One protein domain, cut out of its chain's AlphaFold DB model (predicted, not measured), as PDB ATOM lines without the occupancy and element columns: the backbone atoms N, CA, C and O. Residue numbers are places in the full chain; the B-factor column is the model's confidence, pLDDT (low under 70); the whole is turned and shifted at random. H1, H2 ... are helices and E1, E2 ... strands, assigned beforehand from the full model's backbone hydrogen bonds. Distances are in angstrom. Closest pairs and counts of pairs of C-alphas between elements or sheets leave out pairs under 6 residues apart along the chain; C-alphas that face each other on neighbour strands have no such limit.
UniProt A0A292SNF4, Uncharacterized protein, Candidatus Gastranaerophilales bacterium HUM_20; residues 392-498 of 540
ATOM      1  N   GLU A 392     -28.383  -6.162  16.679       55.72
ATOM      2  CA  GLU A 392     -29.113  -4.916  16.401       55.72
ATOM      3  C   GLU A 392     -29.103  -3.989  17.630       55.72
ATOM      4  O   GLU A 392     -29.527  -4.391  18.715       55.72
ATOM      5  N   GLU A 393     -28.689  -2.729  17.462       56.59
ATOM      6  CA  GLU A 393     -28.846  -1.709  18.505       56.59
ATOM      7  C   GLU A 393     -30.341  -1.417  18.720       56.59
ATOM      8  O   GLU A 393     -31.000  -0.742  17.921       56.59
ATOM      9  N   ILE A 394     -30.887  -1.970  19.806       67.50
ATOM     10  CA  ILE A 394     -32.298  -1.862  20.183       67.50
ATOM     11  C   ILE A 394     -32.517  -0.860  21.319       67.50
ATOM     12  O   ILE A 394     -31.795  -0.838  22.314       67.50
ATOM     13  N   CYS A 395     -33.573  -0.058  21.197       71.81
ATOM     14  CA  CYS A 395     -33.897   1.018  22.131       71.81
ATOM     15  C   CYS A 395     -35.345   0.904  22.640       71.81
ATOM     16  O   CYS A 395     -36.299   1.169  21.907       71.81
ATOM     17  N   ASP A 396     -35.533   0.519  23.906       77.19
ATOM     18  CA  ASP A 396     -36.857   0.308  24.523       77.19
ATOM     19  C   ASP A 396     -37.478   1.619  25.051       77.19
ATOM     20  O   ASP A 396     -37.523   1.882  26.258       77.19
ATOM     21  N   TYR A 397     -38.007   2.442  24.143       79.31
ATOM     22  CA  TYR A 397     -38.623   3.727  24.477       79.31
ATOM     23  C   TYR A 397     -39.958   3.579  25.229       79.31
ATOM     24  O   TYR A 397     -40.884   2.907  24.770       79.31
ATOM     25  N   LYS A 398     -40.104   4.263  26.371       81.75
ATOM     26  CA  LYS A 398     -41.343   4.291  27.170       81.75
ATOM     27  C   LYS A 398     -42.237   5.468  26.761       81.75
ATOM     28  O   LYS A 398     -41.881   6.620  26.989       81.75
ATOM     29  N   VAL A 399     -43.423   5.163  26.238       77.38
ATOM     30  CA  VAL A 399     -44.374   6.151  25.699       77.38
ATOM     31  C   VAL A 399     -44.962   7.033  26.812       77.38
ATOM     32  O   VAL A 399     -45.515   6.524  27.792       77.38
ATOM     33  N   LYS A 400     -44.900   8.362  26.658       74.81
ATOM     34  CA  LYS A 400     -45.547   9.341  27.553       74.81
ATOM     35  C   LYS A 400     -46.973   9.665  27.066       74.81
ATOM     36  O   LYS A 400     -47.338   9.502  25.902       74.81
ATOM     37  N   LYS A 401     -47.838  10.138  27.973       65.94
ATOM     38  CA  LYS A 401     -49.267  10.382  27.681       65.94
ATOM     39  C   LYS A 401     -49.459  11.477  26.616       65.94
ATOM     40  O   LYS A 401     -49.171  12.642  26.875       65.94
ATOM     41  N   GLY A 402     -50.051  11.106  25.478       65.12
ATOM     42  CA  GLY A 402     -50.390  12.012  24.369       65.12
ATOM     43  C   GLY A 402     -49.403  11.981  23.197       65.12
ATOM     44  O   GLY A 402     -49.698  12.553  22.151       65.12
ATOM     45  N   GLU A 403     -48.272  11.293  23.344       75.12
ATOM     46  CA  GLU A 403     -47.392  10.938  22.227       75.12
ATOM     47  C   GLU A 403     -48.059   9.873  21.345       75.12
ATOM     48  O   GLU A 403     -48.920   9.118  21.804       75.12
ATOM     49  N   TYR A 404     -47.666   9.798  20.074       76.31
ATOM     50  CA  TYR A 404     -48.293   8.916  19.091       76.31
ATOM     51  C   TYR A 404     -47.290   8.464  18.021       76.31
ATOM     52  O   TYR A 404     -46.303   9.151  17.763       76.31
ATOM     53  N   TRP A 405     -47.544   7.305  17.402       81.19
ATOM     54  CA  TRP A 405     -46.598   6.569  16.548       81.19
ATOM     55  C   TRP A 405     -45.733   7.419  15.595       81.19
ATOM     56  O   TRP A 405     -44.511   7.325  15.653       81.19
ATOM     57  N   THR A 406     -46.328   8.251  14.732       83.31
ATOM     58  CA  THR A 406     -45.559   9.019  13.731       83.31
ATOM     59  C   THR A 406     -44.818  10.216  14.331       83.31
ATOM     60  O   THR A 406     -43.758  10.566  13.821       83.31
ATOM     61  N   GLY A 407     -45.316  10.808  15.423       80.00
ATOM     62  CA  GLY A 407     -44.606  11.850  16.177       80.00
ATOM     63  C   GLY A 407     -43.406  11.298  16.956       80.00
ATOM     64  O   GLY A 407     -42.353  11.929  16.987       80.00
ATOM     65  N   ILE A 408     -43.527  10.085  17.513       82.31
ATOM     66  CA  ILE A 408     -42.403   9.369  18.142       82.31
ATOM     67  C   ILE A 408     -41.343   9.047  17.088       82.31
ATOM     68  O   ILE A 408     -40.187   9.399  17.281       82.31
ATOM     69  N   VAL A 409     -41.719   8.447  15.951       86.00
ATOM     70  CA  VAL A 409     -40.759   8.141  14.875       86.00
ATOM     71  C   VAL A 409     -40.076   9.410  14.362       86.00
ATOM     72  O   VAL A 409     -38.853   9.432  14.291       86.00
ATOM     73  N   ALA A 410     -40.821  10.487  14.092       83.81
ATOM     74  CA  ALA A 410     -40.232  11.732  13.598       83.81
ATOM     75  C   ALA A 410     -39.256  12.399  14.590       83.81
ATOM     76  O   ALA A 410     -38.321  13.066  14.161       83.81
ATOM     77  N   ALA A 411     -39.458  12.221  15.902       82.12
ATOM     78  CA  ALA A 411     -38.565  12.744  16.939       82.12
ATOM     79  C   ALA A 411     -37.376  11.820  17.264       82.12
ATOM     80  O   ALA A 411     -36.326  12.309  17.675       82.12
ATOM     81  N   LYS A 412     -37.543  10.500  17.108       82.69
ATOM     82  CA  LYS A 412     -36.563   9.477  17.509       82.69
ATOM     83  C   LYS A 412     -35.646   9.006  16.389       82.69
ATOM     84  O   LYS A 412     -34.541   8.565  16.680       82.69
ATOM     85  N   TYR A 413     -36.084   9.078  15.137       81.75
ATOM     86  CA  TYR A 413     -35.306   8.618  13.992       81.75
ATOM     87  C   TYR A 413     -34.652   9.790  13.259       81.75
ATOM     88  O   TYR A 413     -35.304  10.774  12.909       81.75
ATOM     89  N   LYS A 414     -33.363   9.635  12.957       82.44
ATOM     90  CA  LYS A 414     -32.631  10.400  11.942       82.44
ATOM     91  C   LYS A 414     -32.139   9.403  10.886       82.44
ATOM     92  O   LYS A 414     -31.921   8.233  11.199       82.44
ATOM     93  N   ARG A 415     -31.981   9.820   9.634       81.00
ATOM     94  CA  ARG A 415     -31.393   8.977   8.578       81.00
ATOM     95  C   ARG A 415     -29.892   8.769   8.813       81.00
ATOM     96  O   ARG A 415     -29.301   9.407   9.685       81.00
ATOM     97  N   GLU A 416     -29.283   7.872   8.038       74.56
ATOM     98  CA  GLU A 416     -27.839   7.577   8.084       74.56
ATOM     99  C   GLU A 416     -26.969   8.828   7.825       74.56
ATOM    100  O   GLU A 416     -25.949   8.996   8.482       74.56
ATOM    101  N   ASP A 417     -27.436   9.771   6.995       72.56
ATOM    102  CA  ASP A 417     -26.811  11.091   6.752       72.56
ATOM    103  C   ASP A 417     -26.963  12.104   7.914       72.56
ATOM    104  O   ASP A 417     -26.581  13.267   7.793       72.56
ATOM    105  N   GLY A 418     -27.563  11.689   9.034       67.81
ATOM    106  CA  GLY A 418     -27.859  12.532  10.192       67.81
ATOM    107  C   GLY A 418     -29.112  13.407  10.051       67.81
ATOM    108  O   GLY A 418     -29.507  14.047  11.030       67.81
ATOM    109  N   SER A 419     -29.784  13.427   8.891       77.81
ATOM    110  CA  SER A 419     -30.984  14.243   8.683       77.81
ATOM    111  C   SER A 419     -32.167  13.737   9.516       77.81
ATOM    112  O   SER A 419     -32.578  12.578   9.437       77.81
ATOM    113  N   GLY A 420     -32.735  14.621  10.338       81.62
ATOM    114  CA  GLY A 420     -33.975  14.351  11.065       81.62
ATOM    115  C   GLY A 420     -35.209  14.425  10.160       81.62
ATOM    116  O   GLY A 420     -35.178  15.010   9.075       81.62
ATOM    117  N   PHE A 421     -36.323  13.868  10.629       83.12
ATOM    118  CA  PHE A 421     -37.629  14.075  10.003       83.12
ATOM    119  C   PHE A 421     -38.250  15.415  10.416       83.12
ATOM    120  O   PHE A 421     -38.077  15.881  11.545       83.12
ATOM    121  N   THR A 422     -39.051  16.021   9.536       80.62
ATOM    122  CA  THR A 422     -39.809  17.231   9.881       80.62
ATOM    123  C   THR A 422     -40.803  16.944  11.012       80.62
ATOM    124  O   THR A 422     -41.756  16.184  10.843       80.62
ATOM    125  N   LEU A 423     -40.618  17.574  12.177       77.25
ATOM    126  CA  LEU A 423     -41.439  17.302  13.366       77.25
ATOM    127  C   LEU A 423     -42.920  17.688  13.204       77.25
ATOM    128  O   LEU A 423     -43.769  17.024  13.780       77.25
ATOM    129  N   ASP A 424     -43.251  18.706  12.411       71.75
ATOM    130  CA  ASP A 424     -44.634  19.154  12.173       71.75
ATOM    131  C   ASP A 424     -45.293  18.348  11.030       71.75
ATOM    132  O   ASP A 424     -44.854  18.474   9.881       71.75
ATOM    133  N   PRO A 425     -46.366  17.564  11.280       70.69
ATOM    134  CA  PRO A 425     -47.032  16.761  10.250       70.69
ATOM    135  C   PRO A 425     -47.530  17.559   9.045       70.69
ATOM    136  O   PRO A 425     -47.625  17.015   7.948       70.69
ATOM    137  N   ASN A 426     -47.838  18.846   9.237       72.00
ATOM    138  CA  ASN A 426     -48.367  19.725   8.195       72.00
ATOM    139  C   ASN A 426     -47.266  20.265   7.265       72.00
ATOM    140  O   ASN A 426     -47.581  20.846   6.228       72.00
ATOM    141  N   LYS A 427     -45.991  20.090   7.643       74.75
ATOM    142  CA  LYS A 427     -44.807  20.536   6.888       74.75
ATOM    143  C   LYS A 427     -44.011  19.381   6.267       74.75
ATOM    144  O   LYS A 427     -43.258  19.626   5.332       74.75
ATOM    145  N   ARG A 428     -44.200  18.143   6.744       79.31
ATOM    146  CA  ARG A 428     -43.625  16.918   6.151       79.31
ATOM    147  C   ARG A 428     -44.027  16.787   4.675       79.31
ATOM    148  O   ARG A 428     -45.211  16.861   4.335       79.31
ATOM    149  N   THR A 429     -43.060  16.501   3.808       80.38
ATOM    150  CA  THR A 429     -43.285  16.085   2.412       80.38
ATOM    151  C   THR A 429     -44.098  14.781   2.332       80.38
ATOM    152  O   THR A 429     -44.314  14.094   3.337       80.38
ATOM    153  N   LYS A 430     -44.587  14.397   1.142       79.62
ATOM    154  CA  LYS A 430     -45.280  13.098   0.989       79.62
ATOM    155  C   LYS A 430     -44.302  11.938   1.167       79.62
ATOM    156  O   LYS A 430     -44.679  10.875   1.647       79.62
ATOM    157  N   GLU A 431     -43.061  12.180   0.782       80.75
ATOM    158  CA  GLU A 431     -41.937  11.265   0.757       80.75
ATOM    159  C   GLU A 431     -41.464  10.977   2.192       80.75
ATOM    160  O   GLU A 431     -41.427   9.810   2.584       80.75
ATOM    161  N   GLU A 432     -41.263  12.011   3.024       81.19
ATOM    162  CA  GLU A 432     -41.064  11.853   4.477       81.19
ATOM    163  C   GLU A 432     -42.255  11.166   5.150       81.19
ATOM    164  O   GLU A 432     -42.065  10.235   5.925       81.19
ATOM    165  N   ASN A 433     -43.491  11.599   4.866       82.12
ATOM    166  CA  ASN A 433     -44.677  10.987   5.476       82.12
ATOM    167  C   ASN A 433     -44.793   9.497   5.126       82.12
ATOM    168  O   ASN A 433     -45.194   8.708   5.978       82.12
ATOM    169  N   LYS A 434     -44.423   9.100   3.902       83.06
ATOM    170  CA  LYS A 434     -44.359   7.691   3.513       83.06
ATOM    171  C   LYS A 434     -43.262   6.958   4.286       83.06
ATOM    172  O   LYS A 434     -43.544   5.914   4.854       83.06
ATOM    173  N   GLU A 435     -42.051   7.504   4.352       83.81
ATOM    174  CA  GLU A 435     -40.920   6.883   5.056       83.81
ATOM    175  C   GLU A 435     -41.202   6.687   6.559       83.81
ATOM    176  O   GLU A 435     -40.997   5.599   7.093       83.81
ATOM    177  N   ILE A 436     -41.789   7.693   7.214       84.75
ATOM    178  CA  ILE A 436     -42.251   7.620   8.610       84.75
ATOM    179  C   ILE A 436     -43.346   6.556   8.777       84.75
ATOM    180  O   ILE A 436     -43.347   5.829   9.770       84.75
ATOM    181  N   LEU A 437     -44.281   6.432   7.827       83.19
ATOM    182  CA  LEU A 437     -45.312   5.389   7.866       83.19
ATOM    183  C   LEU A 437     -44.735   3.990   7.623       83.19
ATOM    184  O   LEU A 437     -45.141   3.063   8.315       83.19
ATOM    185  N   ASP A 438     -43.779   3.830   6.708       81.94
ATOM    186  CA  ASP A 438     -43.097   2.557   6.444       81.94
ATOM    187  C   ASP A 438     -42.309   2.088   7.694       81.94
ATOM    188  O   ASP A 438     -42.373   0.908   8.047       81.94
ATOM    189  N   ILE A 439     -41.679   3.011   8.439       84.31
ATOM    190  CA  ILE A 439     -41.101   2.742   9.772       84.31
ATOM    191  C   ILE A 439     -42.193   2.349  10.784       84.31
ATOM    192  O   ILE A 439     -42.070   1.324  11.453       84.31
ATOM    193  N   VAL A 440     -43.288   3.113  10.896       83.94
ATOM    194  CA  VAL A 440     -44.392   2.792  11.827       83.94
ATOM    195  C   VAL A 440     -45.029   1.432  11.519       83.94
ATOM    196  O   VAL A 440     -45.424   0.734  12.452       83.94
ATOM    197  N   HIS A 441     -45.123   1.023  10.253       81.75
ATOM    198  CA  HIS A 441     -45.611  -0.305   9.879       81.75
ATOM    199  C   HIS A 441     -44.658  -1.411  10.348       81.75
ATOM    200  O   HIS A 441     -45.122  -2.343  10.999       81.75
ATOM    201  N   TYR A 442     -43.346  -1.272  10.124       80.06
ATOM    202  CA  TYR A 442     -42.343  -2.222  10.626       80.06
ATOM    203  C   TYR A 442     -42.394  -2.363  12.157       80.06
ATOM    204  O   TYR A 442     -42.450  -3.474  12.684       80.06
ATOM    205  N   LEU A 443     -42.458  -1.238  12.882       81.25
ATOM    206  CA  LEU A 443     -42.578  -1.242  14.343       81.25
ATOM    207  C   LEU A 443     -43.885  -1.900  14.812       81.25
ATOM    208  O   LEU A 443     -43.885  -2.646  15.788       81.25
ATOM    209  N   LYS A 444     -45.007  -1.671  14.121       79.50
ATOM    210  CA  LYS A 444     -46.274  -2.343  14.436       79.50
ATOM    211  C   LYS A 444     -46.205  -3.854  14.211       79.50
ATOM    212  O   LYS A 444     -46.687  -4.592  15.069       79.50
ATOM    213  N   ASP A 445     -45.579  -4.305  13.125       77.94
ATOM    214  CA  ASP A 445     -45.418  -5.728  12.799       77.94
ATOM    215  C   ASP A 445     -44.567  -6.456  13.856       77.94
ATOM    216  O   ASP A 445     -45.029  -7.419  14.469       77.94
ATOM    217  N   LYS A 446     -43.402  -5.891  14.214       76.75
ATOM    218  CA  LYS A 446     -42.531  -6.366  15.315       76.75
ATOM    219  C   LYS A 446     -43.195  -6.367  16.703       76.75
ATOM    220  O   LYS A 446     -42.702  -7.025  17.619       76.75
ATOM    221  N   HIS A 447     -44.307  -5.651  16.871       69.44
ATOM    222  CA  HIS A 447     -45.137  -5.655  18.079       69.44
ATOM    223  C   HIS A 447     -46.426  -6.500  17.946       69.44
ATOM    224  O   HIS A 447     -47.193  -6.586  18.907       69.44
ATOM    225  N   GLY A 448     -46.697  -7.129  16.797       67.38
ATOM    226  CA  GLY A 448     -47.916  -7.912  16.549       67.38
ATOM    227  C   GLY A 448     -49.201  -7.077  16.423       67.38
ATOM    228  O   GLY A 448     -50.298  -7.582  16.662       67.38
ATOM    229  N   ILE A 449     -49.085  -5.789  16.081       70.25
ATOM    230  CA  ILE A 449     -50.197  -4.833  15.974       70.25
ATOM    231  C   ILE A 449     -50.564  -4.633  14.500       70.25
ATOM    232  O   ILE A 449     -49.716  -4.322  13.668       70.25
ATOM    233  N   LYS A 450     -51.850  -4.733  14.150       71.25
ATOM    234  CA  LYS A 450     -52.301  -4.521  12.762       71.25
ATOM    235  C   LYS A 450     -52.151  -3.055  12.346       71.25
ATOM    236  O   LYS A 450     -52.459  -2.141  13.109       71.25
ATOM    237  N   TYR A 451     -51.737  -2.805  11.103       67.06
ATOM    238  CA  TYR A 451     -51.426  -1.452  10.612       67.06
ATOM    239  C   TYR A 451     -52.577  -0.446  10.773       67.06
ATOM    240  O   TYR A 451     -52.341   0.707  11.141       67.06
ATOM    241  N   ASN A 452     -53.817  -0.898  10.568       64.31
ATOM    242  CA  ASN A 452     -55.040  -0.103  10.697       64.31
ATOM    243  C   ASN A 452     -55.500   0.134  12.150       64.31
ATOM    244  O   ASN A 452     -56.383   0.964  12.377       64.31
ATOM    245  N   GLU A 453     -54.924  -0.550  13.139       67.12
ATOM    246  CA  GLU A 453     -55.250  -0.320  14.542       67.12
ATOM    247  C   GLU A 453     -54.577   0.951  15.075       67.12
ATOM    248  O   GLU A 453     -53.385   1.192  14.871       67.12
ATOM    249  N   LYS A 454     -55.341   1.754  15.826       64.00
ATOM    250  CA  LYS A 454     -54.840   2.917  16.582       64.00
ATOM    251  C   LYS A 454     -54.281   2.531  17.969       64.00
ATOM    252  O   LYS A 454     -54.069   3.397  18.811       64.00
ATOM    253  N   THR A 455     -54.073   1.239  18.215       67.81
ATOM    254  CA  THR A 455     -53.511   0.682  19.454       67.81
ATOM    255  C   THR A 455     -52.022   1.049  19.585       67.81
ATOM    256  O   THR A 455     -51.317   1.187  18.583       67.81
ATOM    257  N   GLN A 456     -51.532   1.217  20.815       69.25
ATOM    258  CA  GLN A 456     -50.134   1.551  21.113       69.25
ATOM    259  C   GLN A 456     -49.691   0.840  22.412       69.25
ATOM    260  O   GLN A 456     -50.508   0.712  23.334       69.25
ATOM    261  N   PRO A 457     -48.450   0.324  22.489       71.88
ATOM    262  CA  PRO A 457     -47.900  -0.302  23.692       71.88
ATOM    263  C   PRO A 457     -47.329   0.736  24.674       71.88
ATOM    264  O   PRO A 457     -47.013   1.861  24.293       71.88
ATOM    265  N   ASP A 458     -47.144   0.336  25.936       69.50
ATOM    266  CA  ASP A 458     -46.498   1.169  26.970       69.50
ATOM    267  C   ASP A 458     -44.977   1.344  26.759       69.50
ATOM    268  O   ASP A 458     -44.379   2.305  27.250       69.50
ATOM    269  N   LYS A 459     -44.354   0.426  26.010       77.62
ATOM    270  CA  LYS A 459     -42.985   0.529  25.489       77.62
ATOM    271  C   LYS A 459     -42.983   0.221  23.994       77.62
ATOM    272  O   LYS A 459     -43.594  -0.766  23.593       77.62
ATOM    273  N   ILE A 460     -42.271   1.011  23.198       79.56
ATOM    274  CA  ILE A 460     -41.975   0.723  21.790       79.56
ATOM    275  C   ILE A 460     -40.486   0.397  21.697       79.56
ATOM    276  O   ILE A 460     -39.660   1.232  22.062       79.56
ATOM    277  N   ARG A 461     -40.155  -0.794  21.196       79.12
ATOM    278  CA  ARG A 461     -38.782  -1.129  20.824       79.12
ATOM    279  C   ARG A 461     -38.482  -0.474  19.485       79.12
ATOM    280  O   ARG A 461     -39.174  -0.736  18.506       79.12
ATOM    281  N   LEU A 462     -37.492   0.404  19.465       81.94
ATOM    282  CA  LEU A 462     -36.980   1.056  18.266       81.94
ATOM    283  C   LEU A 462     -35.746   0.274  17.795       81.94
ATOM    284  O   LEU A 462     -34.925  -0.127  18.620       81.94
ATOM    285  N   TYR A 463     -35.636   0.060  16.487       77.88
ATOM    286  CA  TYR A 463     -34.544  -0.673  15.835       77.88
ATOM    287  C   TYR A 463     -33.768   0.290  14.929       77.88
ATOM    288  O   TYR A 463     -34.398   1.087  14.221       77.88
ATOM    289  N   SER A 464     -32.433   0.218  14.937       70.94
ATOM    290  CA  SER A 464     -31.552   1.079  14.132       70.94
ATOM    291  C   SER A 464     -31.455   0.694  12.651       70.94
ATOM    292  O   SER A 464     -31.020   1.509  11.841       70.94
ATOM    293  N   GLU A 465     -31.921  -0.490  12.241       71.12
ATOM    294  CA  GLU A 465     -32.030  -0.848  10.822       71.12
ATOM    295  C   GLU A 465     -33.417  -1.412  10.478       71.12
ATOM    296  O   GLU A 465     -33.874  -2.398  11.053       71.12
ATOM    297  N   ILE A 466     -34.100  -0.778   9.522       73.25
ATOM    298  CA  ILE A 466     -35.492  -1.056   9.153       73.25
ATOM    299  C   ILE A 466     -35.595  -1.216   7.637       73.25
ATOM    300  O   ILE A 466     -35.247  -0.308   6.881       73.25
ATOM    301  N   ASN A 467     -36.115  -2.361   7.183       69.06
ATOM    302  CA  ASN A 467     -36.297  -2.698   5.762       69.06
ATOM    303  C   ASN A 467     -35.019  -2.517   4.905       69.06
ATOM    304  O   ASN A 467     -35.101  -2.061   3.765       69.06
ATOM    305  N   GLY A 468     -33.842  -2.835   5.459       62.06
ATOM    306  CA  GLY A 468     -32.545  -2.678   4.783       62.06
ATOM    307  C   GLY A 468     -31.999  -1.243   4.744       62.06
ATOM    308  O   GLY A 468     -31.027  -0.986   4.041       62.06
ATOM    309  N   LYS A 469     -32.614  -0.299   5.470       72.12
ATOM    310  CA  LYS A 469     -32.108   1.066   5.678       72.12
ATOM    311  C   LYS A 469     -31.655   1.257   7.118       72.12
ATOM    312  O   LYS A 469     -32.425   0.970   8.036       72.12
ATOM    313  N   LYS A 470     -30.471   1.831   7.319       74.12
ATOM    314  CA  LYS A 470     -30.017   2.279   8.638       74.12
ATOM    315  C   LYS A 470     -30.617   3.633   9.012       74.12
ATOM    316  O   LYS A 470     -30.852   4.494   8.163       74.12
ATOM    317  N   TYR A 471     -30.808   3.815  10.309       77.88
ATOM    318  CA  TYR A 471     -31.276   5.036  10.938       77.88
ATOM    319  C   TYR A 471     -30.553   5.243  12.266       77.88
ATOM    320  O   TYR A 471     -30.443   4.332  13.084       77.88
ATOM    321  N   ASN A 472     -30.127   6.475  12.507       77.19
ATOM    322  CA  ASN A 472     -29.571   6.894  13.782       77.19
ATOM    323  C   ASN A 472     -30.735   7.105  14.771       77.19
ATOM    324  O   ASN A 472     -31.531   8.036  14.604       77.19
ATOM    325  N   VAL A 473     -30.866   6.219  15.766       79.25
ATOM    326  CA  VAL A 473     -31.973   6.222  16.742       79.25
ATOM    327  C   VAL A 473     -31.567   6.965  18.013       79.25
ATOM    328  O   VAL A 473     -30.680   6.548  18.749       79.25
ATOM    329  N   ASP A 474     -32.254   8.068  18.294       77.69
ATOM    330  CA  ASP A 474     -31.990   8.950  19.430       77.69
ATOM    331  C   ASP A 474     -32.913   8.600  20.612       77.69
ATOM    332  O   ASP A 474     -34.032   9.109  20.742       77.69
ATOM    333  N   CYS A 475     -32.459   7.684  21.475       70.38
ATOM    334  CA  CYS A 475     -33.241   7.162  22.604       70.38
ATOM    335  C   CYS A 475     -33.793   8.236  23.550       70.38
ATOM    336  O   CYS A 475     -34.874   8.038  24.120       70.38
ATOM    337  N   ASP A 476     -33.146   9.401  23.641       69.12
ATOM    338  CA  ASP A 476     -33.440  10.431  24.640       69.12
ATOM    339  C   ASP A 476     -34.139  11.677  24.070       69.12
ATOM    340  O   ASP A 476     -34.898  12.315  24.798       69.12
ATOM    341  N   ALA A 477     -34.037  11.953  22.759       72.56
ATOM    342  CA  ALA A 477     -34.713  13.074  22.085       72.56
ATOM    343  C   ALA A 477     -36.183  13.279  22.508       72.56
ATOM    344  O   ALA A 477     -37.017  12.372  22.426       72.56
ATOM    345  N   ASP A 478     -36.523  14.488  22.954       68.88
ATOM    346  CA  ASP A 478     -37.849  14.754  23.509       68.88
ATOM    347  C   ASP A 478     -38.938  14.802  22.426       68.88
ATOM    348  O   ASP A 478     -38.878  15.592  21.477       68.88
ATOM    349  N   VAL A 479     -39.990  13.998  22.605       69.38
ATOM    350  CA  VAL A 479     -41.157  13.962  21.715       69.38
ATOM    351  C   VAL A 479     -42.042  15.178  22.010       69.38
ATOM    352  O   VAL A 479     -42.989  15.139  22.798       69.38
ATOM    353  N   LYS A 480     -41.701  16.308  21.383       60.47
ATOM    354  CA  LYS A 480     -42.410  17.590  21.550       60.47
ATOM    355  C   LYS A 480     -43.828  17.574  20.961       60.47
ATOM    356  O   LYS A 480     -44.659  18.389  21.355       60.47
ATOM    357  N   GLU A 481     -44.119  16.651  20.043       61.41
ATOM    358  CA  GLU A 481     -45.411  16.543  19.360       61.41
ATOM    359  C   GLU A 481     -46.417  15.692  20.161       61.41
ATOM    360  O   GLU A 481     -46.185  14.509  20.415       61.41
ATOM    361  N   LYS A 482     -47.561  16.277  20.541       56.62
ATOM    362  CA  LYS A 482     -48.631  15.592  21.289       56.62
ATOM    363  C   LYS A 482     -49.952  15.690  20.536       56.62
ATOM    364  O   LYS A 482     -50.414  16.789  20.234       56.62
ATOM    365  N   ALA A 483     -50.582  14.552  20.261       52.81
ATOM    366  CA  ALA A 483     -51.820  14.505  19.495       52.81
ATOM    367  C   ALA A 483     -53.037  14.875  20.361       52.81
ATOM    368  O   ALA A 483     -53.303  14.262  21.398       52.81
ATOM    369  N   THR A 484     -53.824  15.844  19.893       47.19
ATOM    370  CA  THR A 484     -54.996  16.396  20.598       47.19
ATOM    371  C   THR A 484     -56.087  15.351  20.879       47.19
ATOM    372  O   THR A 484     -56.674  15.343  21.964       47.19
ATOM    373  N   GLU A 485     -56.327  14.422  19.947       46.31
ATOM    374  CA  GLU A 485     -57.383  13.399  20.061       46.31
ATOM    375  C   GLU A 485     -56.992  12.137  20.856       46.31
ATOM    376  O   GLU A 485     -57.871  11.415  21.326       46.31
ATOM    377  N   PHE A 486     -55.701  11.843  21.056       47.75
ATOM    378  CA  PHE A 486     -55.248  10.564  21.643       47.75
ATOM    379  C   PHE A 486     -55.535  10.415  23.153       47.75
ATOM    380  O   PHE A 486     -55.226   9.393  23.764       47.75
ATOM    381  N   SER A 487     -56.123  11.429  23.788       46.06
ATOM    382  CA  SER A 487     -56.036  11.648  25.235       46.06
ATOM    383  C   SER A 487     -57.024  10.871  26.123       46.06
ATOM    384  O   SER A 487     -56.853  10.923  27.347       46.06
ATOM    385  N   LYS A 488     -58.043  10.178  25.572       44.44
ATOM    386  CA  LYS A 488     -59.190   9.679  26.375       44.44
ATOM    387  C   LYS A 488     -59.669   8.224  26.199       44.44
ATOM    388  O   LYS A 488     -60.354   7.764  27.108       44.44
ATOM    389  N   THR A 489     -59.350   7.485  25.125       43.66
ATOM    390  CA  THR A 489     -60.131   6.249  24.820       43.66
ATOM    391  C   THR A 489     -59.385   5.028  24.262       43.66
ATOM    392  O   THR A 489     -60.036   4.041  23.915       43.66
ATOM    393  N   PHE A 490     -58.050   5.024  24.177       50.97
ATOM    394  CA  PHE A 490     -57.320   3.876  23.612       50.97
ATOM    395  C   PHE A 490     -56.951   2.803  24.642       50.97
ATOM    396  O   PHE A 490     -56.371   3.083  25.692       50.97
ATOM    397  N   LYS A 491     -57.268   1.544  24.309       50.06
ATOM    398  CA  LYS A 491     -56.798   0.357  25.036       50.06
ATOM    399  C   LYS A 491     -55.283   0.236  24.846       50.06
ATOM    400  O   LYS A 491     -54.808   0.266  23.713       50.06
ATOM    401  N   ARG A 492     -54.533   0.080  25.940       55.12
ATOM    402  CA  ARG A 492     -53.080  -0.157  25.891       55.12
ATOM    403  C   ARG A 492     -52.794  -1.574  25.405       55.12
ATOM    404  O   ARG A 492     -53.418  -2.521  25.888       55.12
ATOM    405  N   TYR A 493     -51.845  -1.722  24.486       51.44
ATOM    406  CA  TYR A 493     -51.376  -3.039  24.061       51.44
ATOM    407  C   TYR A 493     -50.450  -3.643  25.129       51.44
ATOM    408  O   TYR A 493     -49.541  -2.965  25.606       51.44
ATOM    409  N   LYS A 494     -50.690  -4.906  25.509       51.19
ATOM    410  CA  LYS A 494     -49.943  -5.624  26.564       51.19
ATOM    411  C   LYS A 494     -48.964  -6.689  26.045       51.19
ATOM    412  O   LYS A 494     -48.305  -7.333  26.856       51.19
ATOM    413  N   GLY A 495     -48.885  -6.911  24.731       49.53
ATOM    414  CA  GLY A 495     -47.895  -7.828  24.159       49.53
ATOM    415  C   GLY A 495     -46.471  -7.279  24.293       49.53
ATOM    416  O   GLY A 495     -46.269  -6.063  24.339       49.53
ATOM    417  N   LYS A 496     -45.487  -8.180  24.352       51.34
ATOM    418  CA  LYS A 496     -44.064  -7.827  24.247       51.34
ATOM    419  C   LYS A 496     -43.707  -7.544  22.781       51.34
ATOM    420  O   LYS A 496     -44.333  -8.104  21.885       51.34
ATOM    421  N   ALA A 497     -42.707  -6.695  22.556       55.78
ATOM    422  CA  ALA A 497     -42.026  -6.622  21.264       55.78
ATOM    423  C   ALA A 497     -41.280  -7.937  20.995       55.78
ATOM    424  O   ALA A 497     -40.877  -8.609  21.947       55.78
ATOM    425  N   ALA A 498     -41.041  -8.264  19.726       50.47
ATOM    426  CA  ALA A 498     -40.011  -9.234  19.378       50.47
ATOM    427  C   ALA A 498     -38.627  -8.735  19.838       50.47
ATOM    428  O   ALA A 498     -38.334  -7.531  19.819       50.47
TER     429      ALA A 498
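AT A GLANCE: This is residues 392 to 498 of the 540 residues of an uncharacterized protein of Candidatus Gastranaerophilales bacterium HUM_20 (UniProt A0A292SNF4). A long helix, H2, covers one side of a small body made of two short two-stranded ribbons, E1 with E3 and E2 with E4, and the short helix H1, which sits nearest the middle. A long unnamed tail, residues 474 to 498, runs round the outside and comes back beside residues 456 to 457. The printed part has 107 residues, with two named helices and four named strands in the order E1, H1, E2, H2, E3, E4; both sheets are antiparallel. The class is mixed, helices and strands, with 43 residues, under half, in named elements. The whole is compact, with a radius of gyration of the C-alphas of 13.0 A, and spans 37 by 31 by 25 A.

IN THESE COORDINATES: Strand E1, residues 394 to 398, begins with C-alpha 394 at (-32.298, -1.862, 20.183) and is 13.0 A long; E3, residues 459 to 463, is 12.9 A long. Helix H1, residues 405 to 412, is 10.5 A long, and E2, residues 413 to 415, follows it at once. Helix H2, residues 430 to 446, is 24.3 A long, from C-alpha 430 at (-45.280, 13.098, 0.989). Strand E4, residues 469 to 473, is 12.2 A long and ends with C-alpha 473 at (-31.973, 6.222, 16.742).

HOW THE PARTS SIT: E1 and E3 are antiparallel neighbours at 154 degrees, with N 395 and O 462 at 2.9 A and N 460 and O 397 at 2.8 A, within hydrogen-bond range. The closest C-alphas of H2 and E3, those of Leu 443 and Leu 462, are 7.2 A apart. H2 touches H1 with residues 436 to 440 alone, about perpendicular at 77 degrees; the closest C-alphas are those of Thr 406 and Ile 436, 6.3 A apart. H1 and E3 are near each other, with 5 pairs of C-alphas within 10 A. E2 and E4 are antiparallel neighbours at 131 degrees, with N 414 and O 472 at 2.9 A, within hydrogen-bond range. The closest C-alphas of E3 and E4, those of Leu 462 and Val 473, are 7.4 A apart. E1 and H2 are apart, as are H2 and E4. In H1 and H2 every O i to N i+4 pair is within hydrogen-bond range.

THE WHOLE: The two C-alphas farthest apart, those of Asp 417 and Thr 489, are 38.2 A apart. The printed part has no cut. The links from E2 to H2, 14 residues, and from H2 to E3, 12 residues, are long. Residues 456 to 457 pair in parallel with residues 492 to 493. The mean pLDDT of the printed part is 71.3; 39 residues are under 70, among them residues 451 to 456 and 478 to 498.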